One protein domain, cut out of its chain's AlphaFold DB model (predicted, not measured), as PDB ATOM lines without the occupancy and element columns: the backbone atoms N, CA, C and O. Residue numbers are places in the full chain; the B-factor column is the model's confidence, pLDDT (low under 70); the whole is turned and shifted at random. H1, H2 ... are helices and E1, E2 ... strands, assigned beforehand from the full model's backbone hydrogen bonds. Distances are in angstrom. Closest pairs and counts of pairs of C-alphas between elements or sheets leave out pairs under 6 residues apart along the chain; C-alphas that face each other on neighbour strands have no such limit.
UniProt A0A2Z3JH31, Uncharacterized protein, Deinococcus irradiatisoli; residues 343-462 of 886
ATOM      1  N   TRP A 343     268.662 222.239 197.631       77.06
ATOM      2  CA  TRP A 343     267.532 222.354 196.700       77.06
ATOM      3  C   TRP A 343     266.282 221.587 197.159       77.06
ATOM      4  O   TRP A 343     265.157 222.017 196.880       77.06
ATOM      5  N   ARG A 344     266.445 220.492 197.916       73.94
ATOM      6  CA  ARG A 344     265.327 219.682 198.433       73.94
ATOM      7  C   ARG A 344     264.438 220.435 199.408       73.94
ATOM      8  O   ARG A 344     263.281 220.056 199.578       73.94
ATOM      9  N   THR A 345     264.932 221.524 199.983       71.19
ATOM     10  CA  THR A 345     264.167 222.410 200.871       71.19
ATOM     11  C   THR A 345     264.143 223.853 200.412       71.19
ATOM     12  O   THR A 345     263.592 224.709 201.101       71.19
ATOM     13  N   ALA A 346     264.674 224.127 199.221       75.81
ATOM     14  CA  ALA A 346     264.555 225.428 198.598       75.81
ATOM     15  C   ALA A 346     263.078 225.753 198.351       75.81
ATOM     16  O   ALA A 346     262.376 225.017 197.645       75.81
ATOM     17  N   GLN A 347     262.632 226.863 198.930       74.94
ATOM     18  CA  GLN A 347     261.318 227.442 198.693       74.94
ATOM     19  C   GLN A 347     261.438 228.513 197.610       74.94
ATOM     20  O   GLN A 347     262.336 229.351 197.639       74.94
ATOM     21  N   GLY A 348     260.534 228.477 196.638       76.56
ATOM     22  CA  GLY A 348     260.532 229.415 195.528       76.56
ATOM     23  C   GLY A 348     259.212 229.371 194.782       76.56
ATOM     24  O   GLY A 348     258.493 228.374 194.825       76.56
ATOM     25  N   HIS A 349     258.895 230.462 194.097       79.31
ATOM     26  CA  HIS A 349     257.725 230.536 193.227       79.31
ATOM     27  C   HIS A 349     258.040 230.045 191.805       79.31
ATOM     28  O   HIS A 349     257.124 229.660 191.078       79.31
ATOM     29  N   THR A 350     259.318 230.028 191.403       86.12
ATOM     30  CA  THR A 350     259.768 229.532 190.093       86.12
ATOM     31  C   THR A 350     261.053 228.720 190.231       86.12
ATOM     32  O   THR A 350     261.996 229.150 190.889       86.12
ATOM     33  N   PHE A 351     261.098 227.572 189.567       89.38
ATOM     34  CA  PHE A 351     262.215 226.646 189.479       89.38
ATOM     35  C   PHE A 351     262.603 226.483 188.009       89.38
ATOM     36  O   PHE A 351     261.774 226.118 187.174       89.38
ATOM     37  N   TRP A 352     263.870 226.740 187.705       90.75
ATOM     38  CA  TRP A 352     264.461 226.524 186.391       90.75
ATOM     39  C   TRP A 352     265.471 225.398 186.478       90.75
ATOM     40  O   TRP A 352     266.550 225.590 187.034       90.75
ATOM     41  N   LEU A 353     265.144 224.241 185.920       91.69
ATOM     42  CA  LEU A 353     266.131 223.192 185.720       91.69
ATOM     43  C   LEU A 353     266.705 223.355 184.313       91.69
ATOM     44  O   LEU A 353     265.982 223.251 183.323       91.69
ATOM     45  N   GLN A 354     267.999 223.652 184.234       90.69
ATOM     46  CA  GLN A 354     268.720 223.771 182.971       90.69
ATOM     47  C   GLN A 354     269.882 222.787 182.909       90.69
ATOM     48  O   GLN A 354     270.453 222.455 183.946       90.69
ATOM     49  N   GLY A 355     270.234 222.338 181.708       90.50
ATOM     50  CA  GLY A 355     271.353 221.425 181.474       90.50
ATOM     51  C   GLY A 355     271.144 220.558 180.242       90.50
ATOM     52  O   GLY A 355     270.149 220.705 179.527       90.50
ATOM     53  N   SER A 356     272.068 219.635 179.987       89.94
ATOM     54  CA  SER A 356     271.847 218.625 178.951       89.94
ATOM     55  C   SER A 356     270.794 217.605 179.395       89.94
ATOM     56  O   SER A 356     270.692 217.269 180.578       89.94
ATOM     57  N   TRP A 357     270.019 217.062 178.453       89.12
ATOM     58  CA  TRP A 357     269.049 216.009 178.779       89.12
ATOM     59  C   TRP A 357     269.711 214.777 179.419       89.12
ATOM     60  O   TRP A 357     269.177 214.210 180.370       89.12
ATOM     61  N   ALA A 358     270.915 214.415 178.966       86.56
ATOM     62  CA  ALA A 358     271.686 213.314 179.538       86.56
ATOM     63  C   ALA A 358     272.029 213.533 181.023       86.56
ATOM     64  O   ALA A 358     272.015 212.586 181.803       86.56
ATOM     65  N   GLU A 359     272.322 214.769 181.438       86.31
ATOM     66  CA  GLU A 359     272.570 215.097 182.848       86.31
ATOM     67  C   GLU A 359     271.285 215.081 183.674       86.31
ATOM     68  O   GLU A 359     271.286 214.552 184.782       86.31
ATOM     69  N   VAL A 360     270.178 215.587 183.123       85.31
ATOM     70  CA  VAL A 360     268.865 215.519 183.784       85.31
ATOM     71  C   VAL A 360     268.459 214.063 184.033       85.31
ATOM     72  O   VAL A 360     267.998 213.738 185.123       85.31
ATOM     73  N   GLN A 361     268.692 213.168 183.068       84.25
ATOM     74  CA  GLN A 361     268.408 211.735 183.213       84.25
ATOM     75  C   GLN A 361     269.264 211.028 184.268       84.25
ATOM     76  O   GLN A 361     268.824 210.024 184.818       84.25
ATOM     77  N   ARG A 362     270.475 211.520 184.557       83.00
ATOM     78  CA  ARG A 362     271.323 210.953 185.622       83.00
ATOM     79  C   ARG A 362     270.811 211.276 187.026       83.00
ATOM     80  O   ARG A 362     271.243 210.623 187.969       83.00
ATOM     81  N   HIS A 363     269.909 212.249 187.146       80.75
ATOM     82  CA  HIS A 363     269.349 212.740 188.405       80.75
ATOM     83  C   HIS A 363     267.809 212.782 188.359       80.75
ATOM     84  O   HIS A 363     267.212 213.863 188.483       80.75
ATOM     85  N   PRO A 364     267.139 211.629 188.146       78.00
ATOM     86  CA  PRO A 364     265.679 211.569 188.032       78.00
ATOM     87  C   PRO A 364     264.970 212.135 189.271       78.00
ATOM     88  O   PRO A 364     263.934 212.789 189.147       78.00
ATOM     89  N   GLU A 365     265.578 211.999 190.452       76.25
ATOM     90  CA  GLU A 365     265.047 212.468 191.731       76.25
ATOM     91  C   GLU A 365     264.798 213.984 191.781       76.25
ATOM     92  O   GLU A 365     263.890 214.443 192.483       76.25
ATOM     93  N   VAL A 366     265.583 214.775 191.041       81.88
ATOM     94  CA  VAL A 366     265.422 216.235 190.968       81.88
ATOM     95  C   VAL A 366     264.158 216.571 190.193       81.88
ATOM     96  O   VAL A 366     263.324 217.350 190.655       81.88
ATOM     97  N   LEU A 367     263.999 215.950 189.026       82.50
ATOM     98  CA  LEU A 367     262.864 216.174 188.141       82.50
ATOM     99  C   LEU A 367     261.555 215.691 188.777       82.50
ATOM    100  O   LEU A 367     260.582 216.441 188.794       82.50
ATOM    101  N   GLU A 368     261.546 214.492 189.362       79.31
ATOM    102  CA  GLU A 368     260.388 213.935 190.074       79.31
ATOM    103  C   GLU A 368     259.938 214.834 191.230       79.31
ATOM    104  O   GLU A 368     258.753 215.150 191.361       79.31
ATOM    105  N   THR A 369     260.889 215.318 192.039       77.69
ATOM    106  CA  THR A 369     260.589 216.222 193.159       77.69
ATOM    107  C   THR A 369     259.995 217.540 192.668       77.69
ATOM    108  O   THR A 369     259.050 218.051 193.273       77.69
ATOM    109  N   LEU A 370     260.534 218.107 191.585       81.38
ATOM    110  CA  LEU A 370     260.012 219.342 191.004       81.38
ATOM    111  C   LEU A 370     258.598 219.141 190.456       81.38
ATOM    112  O   LEU A 370     257.728 219.943 190.785       81.38
ATOM    113  N   ILE A 371     258.348 218.069 189.696       78.62
ATOM    114  CA  ILE A 371     257.019 217.742 189.152       78.62
ATOM    115  C   ILE A 371     255.999 217.604 190.282       78.62
ATOM    116  O   ILE A 371     254.970 218.275 190.243       78.62
ATOM    117  N   ARG A 372     256.319 216.828 191.328       72.62
ATOM    118  CA  ARG A 372     255.443 216.660 192.496       72.62
ATOM    119  C   ARG A 372     255.091 218.003 193.143       72.62
ATOM    120  O   ARG A 372     253.922 218.283 193.385       72.62
ATOM    121  N   ARG A 373     256.080 218.884 193.338       73.31
ATOM    122  CA  ARG A 373     255.839 220.243 193.863       73.31
ATOM    123  C   ARG A 373     254.925 221.074 192.959       73.31
ATOM    124  O   ARG A 373     254.159 221.883 193.471       73.31
ATOM    125  N   GLY A 374     255.017 220.911 191.638       68.06
ATOM    126  CA  GLY A 374     254.142 221.582 190.667       68.06
ATOM    127  C   GLY A 374     252.690 221.102 190.688       68.06
ATOM    128  O   GLY A 374     251.797 221.862 190.305       68.06
ATOM    129  N   ASP A 375     252.451 219.872 191.139       66.19
ATOM    130  CA  ASP A 375     251.104 219.326 191.323       66.19
ATOM    131  C   ASP A 375     250.495 219.768 192.671       66.19
ATOM    132  O   ASP A 375     249.313 220.123 192.720       66.19
ATOM    133  N   GLU A 376     251.312 219.834 193.729       62.12
ATOM    134  CA  GLU A 376     250.910 220.211 195.097       62.12
ATOM    135  C   GLU A 376     250.786 221.731 195.318       62.12
ATOM    136  O   GLU A 376     250.010 222.180 196.160       62.12
ATOM    137  N   SER A 377     251.572 222.552 194.614       63.16
ATOM    138  CA  SER A 377     251.720 223.989 194.892       63.16
ATOM    139  C   SER A 377     251.740 224.851 193.619       63.16
ATOM    140  O   SER A 377     252.121 224.372 192.553       63.16
ATOM    141  N   PRO A 378     251.391 226.157 193.700       65.00
ATOM    142  CA  PRO A 378     251.388 227.094 192.564       65.00
ATOM    143  C   PRO A 378     252.805 227.509 192.129       65.00
ATOM    144  O   PRO A 378     253.111 228.695 192.013       65.00
ATOM    145  N   VAL A 379     253.700 226.548 191.902       76.06
ATOM    146  CA  VAL A 379     255.086 226.808 191.498       76.06
ATOM    147  C   VAL A 379     255.245 226.751 189.983       76.06
ATOM    148  O   VAL A 379     254.556 226.021 189.263       76.06
ATOM    149  N   THR A 380     256.158 227.566 189.465       82.94
ATOM    150  CA  THR A 380     256.532 227.556 188.051       82.94
ATOM    151  C   THR A 380     257.719 226.653 187.813       82.94
ATOM    152  O   THR A 380     258.737 226.820 188.460       82.94
ATOM    153  N   LEU A 381     257.570 225.687 186.908       89.06
ATOM    154  CA  LEU A 381     258.599 224.716 186.560       89.06
ATOM    155  C   LEU A 381     258.976 224.912 185.095       89.06
ATOM    156  O   LEU A 381     258.153 224.674 184.206       89.06
ATOM    157  N   ASN A 382     260.213 225.336 184.867       92.06
ATOM    158  CA  ASN A 382     260.771 225.558 183.543       92.06
ATOM    159  C   ASN A 382     261.950 224.605 183.335       92.06
ATOM    160  O   ASN A 382     262.890 224.581 184.131       92.06
ATOM    161  N   LEU A 383     261.891 223.832 182.256       93.00
ATOM    162  CA  LEU A 383     262.946 222.937 181.801       93.00
ATOM    163  C   LEU A 383     263.585 223.544 180.557       93.00
ATOM    164  O   LEU A 383     262.960 223.591 179.499       93.00
ATOM    165  N   LEU A 384     264.819 224.022 180.696       92.44
ATOM    166  CA  LEU A 384     265.605 224.554 179.587       92.44
ATOM    167  C   LEU A 384     266.705 223.543 179.248       92.44
ATOM    168  O   LEU A 384     267.724 223.463 179.932       92.44
ATOM    169  N   LEU A 385     266.463 222.729 178.227       92.75
ATOM    170  CA  LEU A 385     267.276 221.560 177.914       92.75
ATOM    171  C   LEU A 385     268.199 221.807 176.723       92.75
ATOM    172  O   LEU A 385     267.869 222.562 175.812       92.75
ATOM    173  N   TYR A 386     269.341 221.128 176.726       89.88
ATOM    174  CA  TYR A 386     270.259 221.034 175.593       89.88
ATOM    175  C   TYR A 386     270.413 219.576 175.124       89.88
ATOM    176  O   TYR A 386     270.388 218.644 175.938       89.88
ATOM    177  N   GLY A 387     270.610 219.393 173.815       81.62
ATOM    178  CA  GLY A 387     270.665 218.097 173.125       81.62
ATOM    179  C   GLY A 387     269.349 217.752 172.417       81.62
ATOM    180  O   GLY A 387     268.379 218.482 172.546       81.62
ATOM    181  N   GLU A 388     269.299 216.650 171.669       64.88
ATOM    182  CA  GLU A 388     268.049 216.097 171.129       64.88
ATOM    183  C   GLU A 388     267.926 214.633 171.557       64.88
ATOM    184  O   GLU A 388     268.809 213.819 171.294       64.88
ATOM    185  N   ALA A 389     266.842 214.303 172.256       67.69
ATOM    186  CA  ALA A 389     266.515 212.942 172.662       67.69
ATOM    187  C   ALA A 389     265.007 212.803 172.899       67.69
ATOM    188  O   ALA A 389     264.312 213.786 173.165       67.69
ATOM    189  N   GLY A 390     264.503 211.569 172.832       77.19
ATOM    190  CA  GLY A 390     263.117 211.264 173.176       77.19
ATOM    191  C   GLY A 390     262.849 211.534 174.657       77.19
ATOM    192  O   GLY A 390     263.487 210.938 175.527       77.19
ATOM    193  N   LEU A 391     261.906 212.433 174.941       85.62
ATOM    194  CA  LEU A 391     261.441 212.687 176.302       85.62
ATOM    195  C   LEU A 391     260.470 211.575 176.748       85.62
ATOM    196  O   LEU A 391     259.703 211.075 175.921       85.62
ATOM    197  N   PRO A 392     260.456 211.195 178.040       85.69
ATOM    198  CA  PRO A 392     259.522 210.208 178.567       85.69
ATOM    199  C   PRO A 392     258.062 210.637 178.355       85.69
ATOM    200  O   PRO A 392     257.757 211.829 178.479       85.69
ATOM    201  N   PRO A 393     257.137 209.693 178.105       84.75
ATOM    202  CA  PRO A 393     255.733 210.005 177.839       84.75
ATOM    203  C   PRO A 393     255.063 210.759 178.994       84.75
ATOM    204  O   PRO A 393     254.273 211.669 178.751       84.75
ATOM    205  N   ASP A 394     255.425 210.452 180.240       82.75
ATOM    206  CA  ASP A 394     254.888 211.145 181.415       82.75
ATOM    207  C   ASP A 394     255.357 212.600 181.488       82.75
ATOM    208  O   ASP A 394     254.573 213.493 181.803       82.75
ATOM    209  N   LEU A 395     256.613 212.868 181.120       85.81
ATOM    210  CA  LEU A 395     257.151 214.225 181.085       85.81
ATOM    211  C   LEU A 395     256.482 215.061 179.985       85.81
ATOM    212  O   LEU A 395     256.134 216.223 180.206       85.81
ATOM    213  N   LEU A 396     256.247 214.450 178.819       88.94
ATOM    214  CA  LEU A 396     255.490 215.056 177.721       88.94
ATOM    215  C   LEU A 396     254.046 215.350 178.126       88.94
ATOM    216  O   LEU A 396     253.545 216.445 177.874       88.94
ATOM    217  N   ARG A 397     253.387 214.414 178.814       88.50
ATOM    218  CA  ARG A 397     252.038 214.617 179.350       88.50
ATOM    219  C   ARG A 397     252.005 215.785 180.328       88.50
ATOM    220  O   ARG A 397     251.120 216.626 180.232       88.50
ATOM    221  N   GLN A 398     252.986 215.897 181.224       87.00
ATOM    222  CA  GLN A 398     253.078 217.031 182.150       87.00
ATOM    223  C   GLN A 398     253.273 218.370 181.414       87.00
ATOM    224  O   GLN A 398     252.688 219.386 181.802       87.00
ATOM    225  N   HIS A 399     254.027 218.375 180.310       89.25
ATOM    226  CA  HIS A 399     254.152 219.536 179.430       89.25
ATOM    227  C   HIS A 399     252.822 219.915 178.758       89.25
ATOM    228  O   HIS A 399     252.389 221.063 178.862       89.25
ATOM    229  N   ARG A 400     252.125 218.953 178.141       89.94
ATOM    230  CA  ARG A 400     250.816 219.154 177.485       89.94
ATOM    231  C   ARG A 400     249.681 219.457 178.463       89.94
ATOM    232  O   ARG A 400     248.688 220.088 178.102       89.94
ATOM    233  N   ALA A 401     249.832 219.037 179.714       86.44
ATOM    234  CA  ALA A 401     248.971 219.402 180.831       86.44
ATOM    235  C   ALA A 401     249.261 220.816 181.368       86.44
ATOM    236  O   ALA A 401     248.560 221.272 182.269       86.44
ATOM    237  N   GLY A 402     250.291 221.499 180.848       84.38
ATOM    238  CA  GLY A 402     250.702 222.844 181.246       84.38
ATOM    239  C   GLY A 402     251.323 222.934 182.649       84.38
ATOM    240  O   GLY A 402     251.454 224.035 183.190       84.38
ATOM    241  N   ARG A 403     251.728 221.800 183.243       82.69
ATOM    242  CA  ARG A 403     252.372 221.738 184.570       82.69
ATOM    243  C   ARG A 403     253.808 222.226 184.548       82.69
ATOM    244  O   ARG A 403     254.286 222.820 185.515       82.69
ATOM    245  N   LEU A 404     254.472 222.040 183.419       88.75
ATOM    246  CA  LEU A 404     255.831 222.490 183.180       88.75
ATOM    247  C   LEU A 404     255.990 222.969 181.737       88.75
ATOM    248  O   LEU A 404     255.259 222.553 180.835       88.75
ATOM    249  N   SER A 405     256.955 223.850 181.526       90.31
ATOM    250  CA  SER A 405     257.328 224.316 180.193       90.31
ATOM    251  C   SER A 405     258.667 223.695 179.825       90.31
ATOM    252  O   SER A 405     259.612 223.773 180.608       90.31
ATOM    253  N   ILE A 406     258.749 223.069 178.650       92.81
ATOM    254  CA  ILE A 406     259.990 222.494 178.123       92.81
ATOM    255  C   ILE A 406     260.416 223.320 176.919       92.81
ATOM    256  O   ILE A 406     259.634 223.501 175.984       92.81
ATOM    257  N   ARG A 407     261.659 223.798 176.928       92.56
ATOM    258  CA  ARG A 407     262.279 224.467 175.784       92.56
ATOM    259  C   ARG A 407     263.657 223.899 175.503       92.56
ATOM    260  O   ARG A 407     264.364 223.493 176.425       92.56
ATOM    261  N   TRP A 408     264.027 223.911 174.230       91.44
ATOM    262  CA  TRP A 408     265.307 223.413 173.745       91.44
ATOM    263  C   TRP A 408     266.215 224.575 173.352       91.44
ATOM    264  O   TRP A 408     265.898 225.373 172.465       91.44
ATOM    265  N   SER A 409     267.345 224.673 174.047       90.19
ATOM    266  CA  SER A 409     268.434 225.589 173.736       90.19
ATOM    267  C   SER A 409     269.318 225.000 172.645       90.19
ATOM    268  O   SER A 409     269.628 223.809 172.651       90.19
ATOM    269  N   ARG A 410     269.779 225.861 171.736       85.94
ATOM    270  CA  ARG A 410     270.813 225.508 170.750       85.94
ATOM    271  C   ARG A 410     272.216 225.509 171.357       85.94
ATOM    272  O   ARG A 410     273.109 224.852 170.835       85.94
ATOM    273  N   GLU A 411     272.399 226.242 172.449       85.62
ATOM    274  CA  GLU A 411     273.677 226.378 173.143       85.62
ATOM    275  C   GLU A 411     273.786 225.366 174.291       85.62
ATOM    276  O   GLU A 411     272.775 225.125 174.966       85.62
ATOM    277  N   PRO A 412     274.980 224.791 174.540       86.19
ATOM    278  CA  PRO A 412     275.213 223.899 175.667       86.19
ATOM    279  C   PRO A 412     274.990 224.634 176.990       86.19
ATOM    280  O   PRO A 412     275.500 225.732 177.212       86.19
ATOM    281  N   LEU A 413     274.225 224.009 177.883       86.00
ATOM    282  CA  LEU A 413     273.820 224.603 179.152       86.00
ATOM    283  C   LEU A 413     274.496 223.889 180.318       86.00
ATOM    284  O   LEU A 413     274.516 222.657 180.332       86.00
ATOM    285  N   PRO A 414     274.976 224.620 181.338       85.81
ATOM    286  CA  PRO A 414     275.443 223.983 182.557       85.81
ATOM    287  C   PRO A 414     274.258 223.386 183.320       85.81
ATOM    288  O   PRO A 414     273.210 224.037 183.439       85.81
ATOM    289  N   TYR A 415     274.452 222.185 183.871       86.94
ATOM    290  CA  TYR A 415     273.464 221.534 184.725       86.94
ATOM    291  C   TYR A 415     273.306 222.281 186.054       86.94
ATOM    292  O   TYR A 415     274.195 222.257 186.909       86.94
ATOM    293  N   ARG A 416     272.183 222.987 186.220       87.38
ATOM    294  CA  ARG A 416     271.867 223.734 187.445       87.38
ATOM    295  C   ARG A 416     270.371 223.915 187.655       87.38
ATOM    296  O   ARG A 416     269.599 224.002 186.700       87.38
ATOM    297  N   LEU A 417     269.993 224.063 188.920       89.19
ATOM    298  CA  LEU A 417     268.652 224.465 189.332       89.19
ATOM    299  C   LEU A 417     268.681 225.919 189.809       89.19
ATOM    300  O   LEU A 417     269.367 226.229 190.778       89.19
ATOM    301  N   VAL A 418     267.935 226.811 189.159       88.50
ATOM    302  CA  VAL A 418     267.732 228.194 189.618       88.50
ATOM    303  C   VAL A 418     266.397 228.278 190.343       88.50
ATOM    304  O   VAL A 418     265.363 227.912 189.786       88.50
ATOM    305  N   VAL A 419     266.414 228.761 191.581       87.75
ATOM    306  CA  VAL A 419     265.226 228.955 192.412       87.75
ATOM    307  C   VAL A 419     264.994 230.446 192.589       87.75
ATOM    308  O   VAL A 419     265.808 231.156 193.179       87.75
ATOM    309  N   CYS A 420     263.867 230.921 192.070       82.62
ATOM    310  CA  CYS A 420     263.413 232.292 192.244       82.62
ATOM    311  C   CYS A 420     262.469 232.357 193.447       82.62
ATOM    312  O   CYS A 420     261.444 231.665 193.481       82.62
ATOM    313  N   SER A 421     262.823 233.188 194.426       78.62
ATOM    314  CA  SER A 421     262.062 233.404 195.656       78.62
ATOM    315  C   SER A 421     261.865 234.897 195.932       78.62
ATOM    316  O   SER A 421     262.543 235.743 195.345       78.62
ATOM    317  N   ASP A 422     260.981 235.212 196.879       63.72
ATOM    318  CA  ASP A 422     260.692 236.590 197.297       63.72
ATOM    319  C   ASP A 422     261.912 237.264 197.971       63.72
ATOM    320  O   ASP A 422     262.034 238.485 197.956       63.72
ATOM    321  N   GLN A 423     262.848 236.476 198.522       59.62
ATOM    322  CA  GLN A 423     264.092 236.954 199.148       59.62
ATOM    323  C   GLN A 423     265.253 237.120 198.144       59.62
ATOM    324  O   GLN A 423     266.372 237.448 198.537       59.62
ATOM    325  N   GLY A 424     264.999 236.886 196.852       63.66
ATOM    326  CA  GLY A 424     265.995 236.905 195.782       63.66
ATOM    327  C   GLY A 424     266.058 235.590 194.998       63.66
ATOM    328  O   GLY A 424     265.424 234.589 195.343       63.66
ATOM    329  N   SER A 425     266.823 235.597 193.905       71.31
ATOM    330  CA  SER A 425     267.064 234.415 193.068       71.31
ATOM    331  C   SER A 425     268.425 233.797 193.383       71.31
ATOM    332  O   SER A 425     269.452 234.480 193.360       71.31
ATOM    333  N   GLY A 426     268.422 232.497 193.660       76.81
ATOM    334  CA  GLY A 426     269.620 231.703 193.914       76.81
ATOM    335  C   GLY A 426     269.714 230.525 192.954       76.81
ATOM    336  O   GLY A 426     268.727 230.144 192.325       76.81
ATOM    337  N   TYR A 427     270.900 229.944 192.811       74.75
ATOM    338  CA  TYR A 427     271.108 228.784 191.947       74.75
ATOM    339  C   TYR A 427     271.983 227.718 192.607       74.75
ATOM    340  O   TYR A 427     272.753 228.003 193.523       74.75
ATOM    341  N   TYR A 428     271.828 226.480 192.139       74.94
ATOM    342  CA  TYR A 428     272.506 225.281 192.632       74.94
ATOM    343  C   TYR A 428     273.202 224.572 191.465       74.94
ATOM    344  O   TYR A 428     272.537 224.228 190.488       74.94
ATOM    345  N   VAL A 429     274.521 224.364 191.554       63.59
ATOM    346  CA  VAL A 429     275.374 223.773 190.499       63.59
ATOM    347  C   VAL A 429     276.294 222.713 191.108       63.59
ATOM    348  O   VAL A 429     277.031 223.053 192.036       63.59
ATOM    349  N   PRO A 430     276.366 221.483 190.561       63.81
ATOM    350  CA  PRO A 430     275.267 220.494 190.491       63.81
ATOM    351  C   PRO A 430     274.288 220.564 191.692       63.81
ATOM    352  O   PRO A 430     274.581 221.235 192.676       63.81
ATOM    353  N   PRO A 431     273.123 219.889 191.681       60.62
ATOM    354  CA  PRO A 431     272.169 219.893 192.802       60.62
ATOM    355  C   PRO A 431     272.770 219.464 194.163       60.62
ATOM    356  O   PRO A 431     272.174 219.673 195.204       60.62
ATOM    357  N   THR A 432     273.992 218.951 194.221       58.84
ATOM    358  CA  THR A 432     274.730 218.702 195.471       58.84
ATOM    359  C   THR A 432     275.564 219.898 195.976       58.84
ATOM    360  O   THR A 432     276.221 219.805 197.011       58.84
ATOM    361  N   GLY A 433     275.575 221.024 195.255       61.44
ATOM    362  CA  GLY A 433     276.391 222.210 195.531       61.44
ATOM    363  C   GLY A 433     275.774 223.210 196.518       61.44
ATOM    364  O   GLY A 433     274.572 223.208 196.792       61.44
ATOM    365  N   ARG A 434     276.612 224.113 197.052       61.31
ATOM    366  CA  ARG A 434     276.171 225.209 197.936       61.31
ATOM    367  C   ARG A 434     275.318 226.221 197.162       61.31
ATOM    368  O   ARG A 434     275.616 226.515 196.008       61.31
ATOM    369  N   LEU A 435     274.301 226.779 197.824       68.25
ATOM    370  CA  LEU A 435     273.519 227.905 197.304       68.25
ATOM    371  C   LEU A 435     274.449 229.079 196.982       68.25
ATOM    372  O   LEU A 435     275.174 229.550 197.862       68.25
ATOM    373  N   THR A 436     274.391 229.577 195.752       68.50
ATOM    374  CA  THR A 436     275.087 230.797 195.337       68.50
ATOM    375  C   THR A 436     274.074 231.890 194.984       68.50
ATOM    376  O   THR A 436     273.106 231.664 194.255       68.50
ATOM    377  N   SER A 437     274.302 233.092 195.520       58.41
ATOM    378  CA  SER A 437     273.527 234.312 195.251       58.41
ATOM    379  C   SER A 437     274.481 235.415 194.784       58.41
ATOM    380  O   SER A 437     275.574 235.510 195.348       58.41
ATOM    381  N   PRO A 438     274.112 236.275 193.815       54.38
ATOM    382  CA  PRO A 438     272.846 236.331 193.072       54.38
ATOM    383  C   PRO A 438     272.878 235.538 191.746       54.38
ATOM    384  O   PRO A 438     273.872 235.564 191.022       54.38
ATOM    385  N   ALA A 439     271.770 234.874 191.395       62.06
ATOM    386  CA  ALA A 439     271.524 234.365 190.039       62.06
ATOM    387  C   ALA A 439     270.457 235.191 189.336       62.06
ATOM    388  O   ALA A 439     269.406 235.451 189.913       62.06
ATOM    389  N   ASN A 440     270.656 235.460 188.049       70.19
ATOM    390  CA  ASN A 440     269.559 235.873 187.186       70.19
ATOM    391  C   ASN A 440     268.912 234.628 186.556       70.19
ATOM    392  O   ASN A 440     269.643 233.744 186.092       70.19
ATOM    393  N   PRO A 441     267.569 234.530 186.520       77.19
ATOM    394  CA  PRO A 441     266.899 233.504 185.728       77.19
ATOM    395  C   PRO A 441     267.345 233.607 184.257       77.19
ATOM    396  O   PRO A 441     267.632 234.711 183.784       77.19
ATOM    397  N   PRO A 442     267.424 232.486 183.516       81.94
ATOM    398  CA  PRO A 442     267.929 232.465 182.144       81.94
ATOM    399  C   PRO A 442     266.888 232.997 181.143       81.94
ATOM    400  O   PRO A 442     266.610 232.355 180.138       81.94
ATOM    401  N   THR A 443     266.292 234.161 181.408       83.00
ATOM    402  CA  THR A 443     265.152 234.706 180.658       83.00
ATOM    403  C   THR A 443     265.480 234.926 179.182       83.00
ATOM    404  O   THR A 443     264.720 234.492 178.329       83.00
ATOM    405  N   LEU A 444     266.648 235.498 178.868       82.69
ATOM    406  CA  LEU A 444     267.071 235.714 177.477       82.69
ATOM    407  C   LEU A 444     267.252 234.391 176.716       82.69
ATOM    408  O   LEU A 444     266.789 234.252 175.589       82.69
ATOM    409  N   LEU A 445     267.884 233.398 177.352       85.44
ATOM    410  CA  LEU A 445     268.056 232.065 176.763       85.44
ATOM    411  C   LEU A 445     266.712 231.349 176.606       85.44
ATOM    412  O   LEU A 445     266.488 230.658 175.621       85.44
ATOM    413  N   TRP A 446     265.806 231.529 177.563       88.25
ATOM    414  CA  TRP A 446     264.461 230.972 177.522       88.25
ATOM    415  C   TRP A 446     263.620 231.548 176.386       88.25
ATOM    416  O   TRP A 446     262.940 230.800 175.685       88.25
ATOM    417  N   GLU A 447     263.663 232.867 176.204       85.44
ATOM    418  CA  GLU A 447     262.961 233.573 175.132       85.44
ATOM    419  C   GLU A 447     263.516 233.204 173.752       85.44
ATOM    420  O   GLU A 447     262.743 233.073 172.806       85.44
ATOM    421  N   ALA A 448     264.827 232.969 173.649       85.06
ATOM    422  CA  ALA A 448     265.480 232.515 172.422       85.06
ATOM    423  C   ALA A 448     265.292 231.010 172.130       85.06
ATOM    424  O   ALA A 448     265.454 230.580 170.985       85.06
ATOM    425  N   ALA A 449     264.981 230.197 173.143       88.19
ATOM    426  CA  ALA A 449     264.824 228.753 173.009       88.19
ATOM    427  C   ALA A 449     263.471 228.368 172.396       88.19
ATOM    428  O   ALA A 449     262.422 228.925 172.729       88.19
ATOM    429  N   ALA A 450     263.486 227.352 171.531       87.56
ATOM    430  CA  ALA A 450     262.270 226.857 170.903       87.56
ATOM    431  C   ALA A 450     261.447 226.032 171.911       87.56
ATOM    432  O   ALA A 450     262.008 225.143 172.566       87.56
ATOM    433  N   PRO A 451     260.132 226.277 172.044       89.44
ATOM    434  CA  PRO A 451     259.275 225.421 172.848       89.44
ATOM    435  C   PRO A 451     259.190 224.019 172.254       89.44
ATOM    436  O   PRO A 451     259.161 223.840 171.033       89.44
ATOM    437  N   HIS A 452     259.149 223.017 173.129       88.25
ATOM    438  CA  HIS A 452     258.907 221.649 172.701       88.25
ATOM    439  C   HIS A 452     257.545 221.549 171.988       88.25
ATOM    440  O   HIS A 452     256.618 222.285 172.305       88.25
ATOM    441  N   GLU A 453     257.448 220.717 170.946       86.94
ATOM    442  CA  GLU A 453     256.271 220.652 170.051       86.94
ATOM    443  C   GLU A 453     255.875 221.999 169.400       86.94
ATOM    444  O   GLU A 453     254.769 222.143 168.879       86.94
ATOM    445  N   GLY A 454     256.752 223.010 169.438       84.38
ATOM    446  CA  GLY A 454     256.441 224.363 168.972       84.38
ATOM    447  C   GLY A 454     255.395 225.087 169.827       84.38
ATOM    448  O   GLY A 454     254.881 226.122 169.401       84.38
ATOM    449  N   ARG A 455     255.052 224.568 171.015       85.06
ATOM    450  CA  ARG A 455     253.986 225.104 171.868       85.06
ATOM    451  C   ARG A 455     254.409 225.164 173.325       85.06
ATOM    452  O   ARG A 455     254.994 224.243 173.868       85.06
ATOM    453  N   ASP A 456     254.053 226.253 173.987       84.88
ATOM    454  CA  ASP A 456     254.207 226.380 175.431       84.88
ATOM    455  C   ASP A 456     252.813 226.364 176.057       84.88
ATOM    456  O   ASP A 456     252.199 227.411 176.254       84.88
ATOM    457  N   TYR A 457     252.278 225.164 176.301       85.19
ATOM    458  CA  TYR A 457     250.906 224.973 176.794       85.19
ATOM    459  C   TYR A 457     250.628 225.744 178.090       85.19
ATOM    460  O   TYR A 457     249.502 226.184 178.324       85.19
ATOM    461  N   ARG A 458     251.656 225.951 178.921       79.75
ATOM    462  CA  ARG A 458     251.561 226.737 180.151       79.75
ATOM    463  C   ARG A 458     251.489 228.238 179.880       79.75
ATOM    464  O   ARG A 458     250.705 228.920 180.529       79.75
ATOM    465  N   GLU A 459     252.296 228.778 178.968       76.19
ATOM    466  CA  GLU A 459     252.175 230.195 178.586       76.19
ATOM    467  C   GLU A 459     250.860 230.450 177.836       76.19
ATOM    468  O   GLU A 459     250.171 231.436 178.098       76.19
ATOM    469  N   GLN A 460     250.433 229.515 176.985       77.94
ATOM    470  CA  GLN A 460     249.140 229.575 176.300       77.94
ATOM    471  C   GLN A 460     247.967 229.531 177.286       77.94
ATOM    472  O   GLN A 460     246.995 230.256 177.103       77.94
ATOM    473  N   SER A 461     248.058 228.763 178.383       72.88
ATOM    474  CA  SER A 461     247.006 228.764 179.412       72.88
ATOM    475  C   SER A 461     246.893 230.100 180.160       72.88
ATOM    476  O   SER A 461     245.873 230.358 180.803       72.88
ATOM    477  N   ARG A 462     247.921 230.965 180.089       65.38
ATOM    478  CA  ARG A 462     247.919 232.317 180.678       65.38
ATOM    479  C   ARG A 462     247.311 233.365 179.755       65.38
ATOM    480  O   ARG A 462     246.674 234.302 180.240       65.38
TER     481      ARG A 462
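AT A GLANCE: This is residues 343 to 462 of the 886 residues of an uncharacterized protein of Deinococcus irradiatisoli (UniProt A0A2Z3JH31). A twisted sheet of five strands has helices over both faces: H1 and H2 over one face, H4 over the opposite one, with H3 and H5 meeting by the E3 edge. The long link of residues 429 to 442 loops beyond E5, at the other edge, and returns to H4. The printed part has 120 residues, with five named helices and five named strands in the order E1 H1 H2 E2 H3 E3 E4 E5 H4 H5. The sheet is mixed, in the order E3 E2 E1 E4 E5, and the class is mixed, helices and strands. The whole is compact and rounded, with a radius of gyration of the C-alphas of 13.2 A and spans of 34 by 29 by 27 A.

HOW THE PARTS SIT: E1, residues 350 to 356, is an inner strand of the sheet. H1, residues 357 to 362, is on the sheet at a height of 8.8 A, over none of the strands, but only just, with 2 of its C-alphas falling on E1. H2, residues 364 to 376, is on the same face at a height of 10.2 A. It is over E1 and E2, residues 380 to 386, and runs along the strands, at 25 degrees to E1 on the local plane. H1 and H2 are close but not clearly touching, the closest C-alphas being those of Val 360 and Leu 367, 7.4 A apart. E2 is parallel to E1 at 13 degrees, with N 351 and O 380 at 2.7 A, within hydrogen-bond range. H3, residues 393 to 400, is on the sheet, and its closest C-alpha pair with E3, residues 405 to 409, is His 399 and Ser 405, 5.8 A. E3 is parallel to E2 at 26 degrees, with N 383 and O 405 at 2.8 A. E1, H1 H2, E2 and E2, H3, E3 are strand-helix-strand units, two parallel neighbour strands with helices between, each with a right-handed crossover. E4, residues 416 to 421, is antiparallel to E1 at 169 degrees, with N 352 and O 418 at 2.8 A. E4 and E5, residues 424 to 428, form a hairpin, antiparallel at 161 degrees, with N 419 and O 426 at 2.8 A. H4, residues 443 to 448, is on the opposite face from H1 and H2, at a height of 9.4 A; it is over E2 and runs slantwise to the strands, at 55 degrees on the local plane. Residues 407 to 408 of E3 pair with residues 450 to 451, antiparallel. H5, residues 457 to 462, only grazes the sheet with residues 457 to 459. H3 and H5 only just touch, with 3 pairs of C-alphas within 8 A; the closest are Arg 400 and Tyr 457, 5.9 A apart. In H1, H2, H3, H4 and H5 every O i to N i+4 pair is within hydrogen-bond range.

IN THESE COORDINATES: E1, residues 350 to 356, begins at C-alpha 350 (259.768, 229.532, 190.093) and is 19.7 A long. H1 at 357 to 362 is 8.8 A, and H2 at 364 to 376 is 18.5 A. E2, 380 to 386, is 19.7 A; H3, 393 to 400, is 10.4 A; E3, 405 to 409, is 12.9 A and ends at C-alpha 409 (268.434, 225.589, 173.736). E4, 416 to 421, is 16.0 A, and E5, 424 to 428, is 13.7 A. H4, 443 to 448, is 8.5 A, and H5, 457 to 462, is 8.8 A, ending at C-alpha 462 (247.919, 232.317, 180.678).

THE WHOLE: The two C-alphas farthest apart are those of Gly 390 and Gln 423, 36.5 A. The printed part has no cut. The link from E5 to H4, 14 residues, is long. The mean pLDDT of the printed part is 80.1; it is under 70 at residues 374 to 378, 388 to 389, 422 to 424, 429 to 439 and 462.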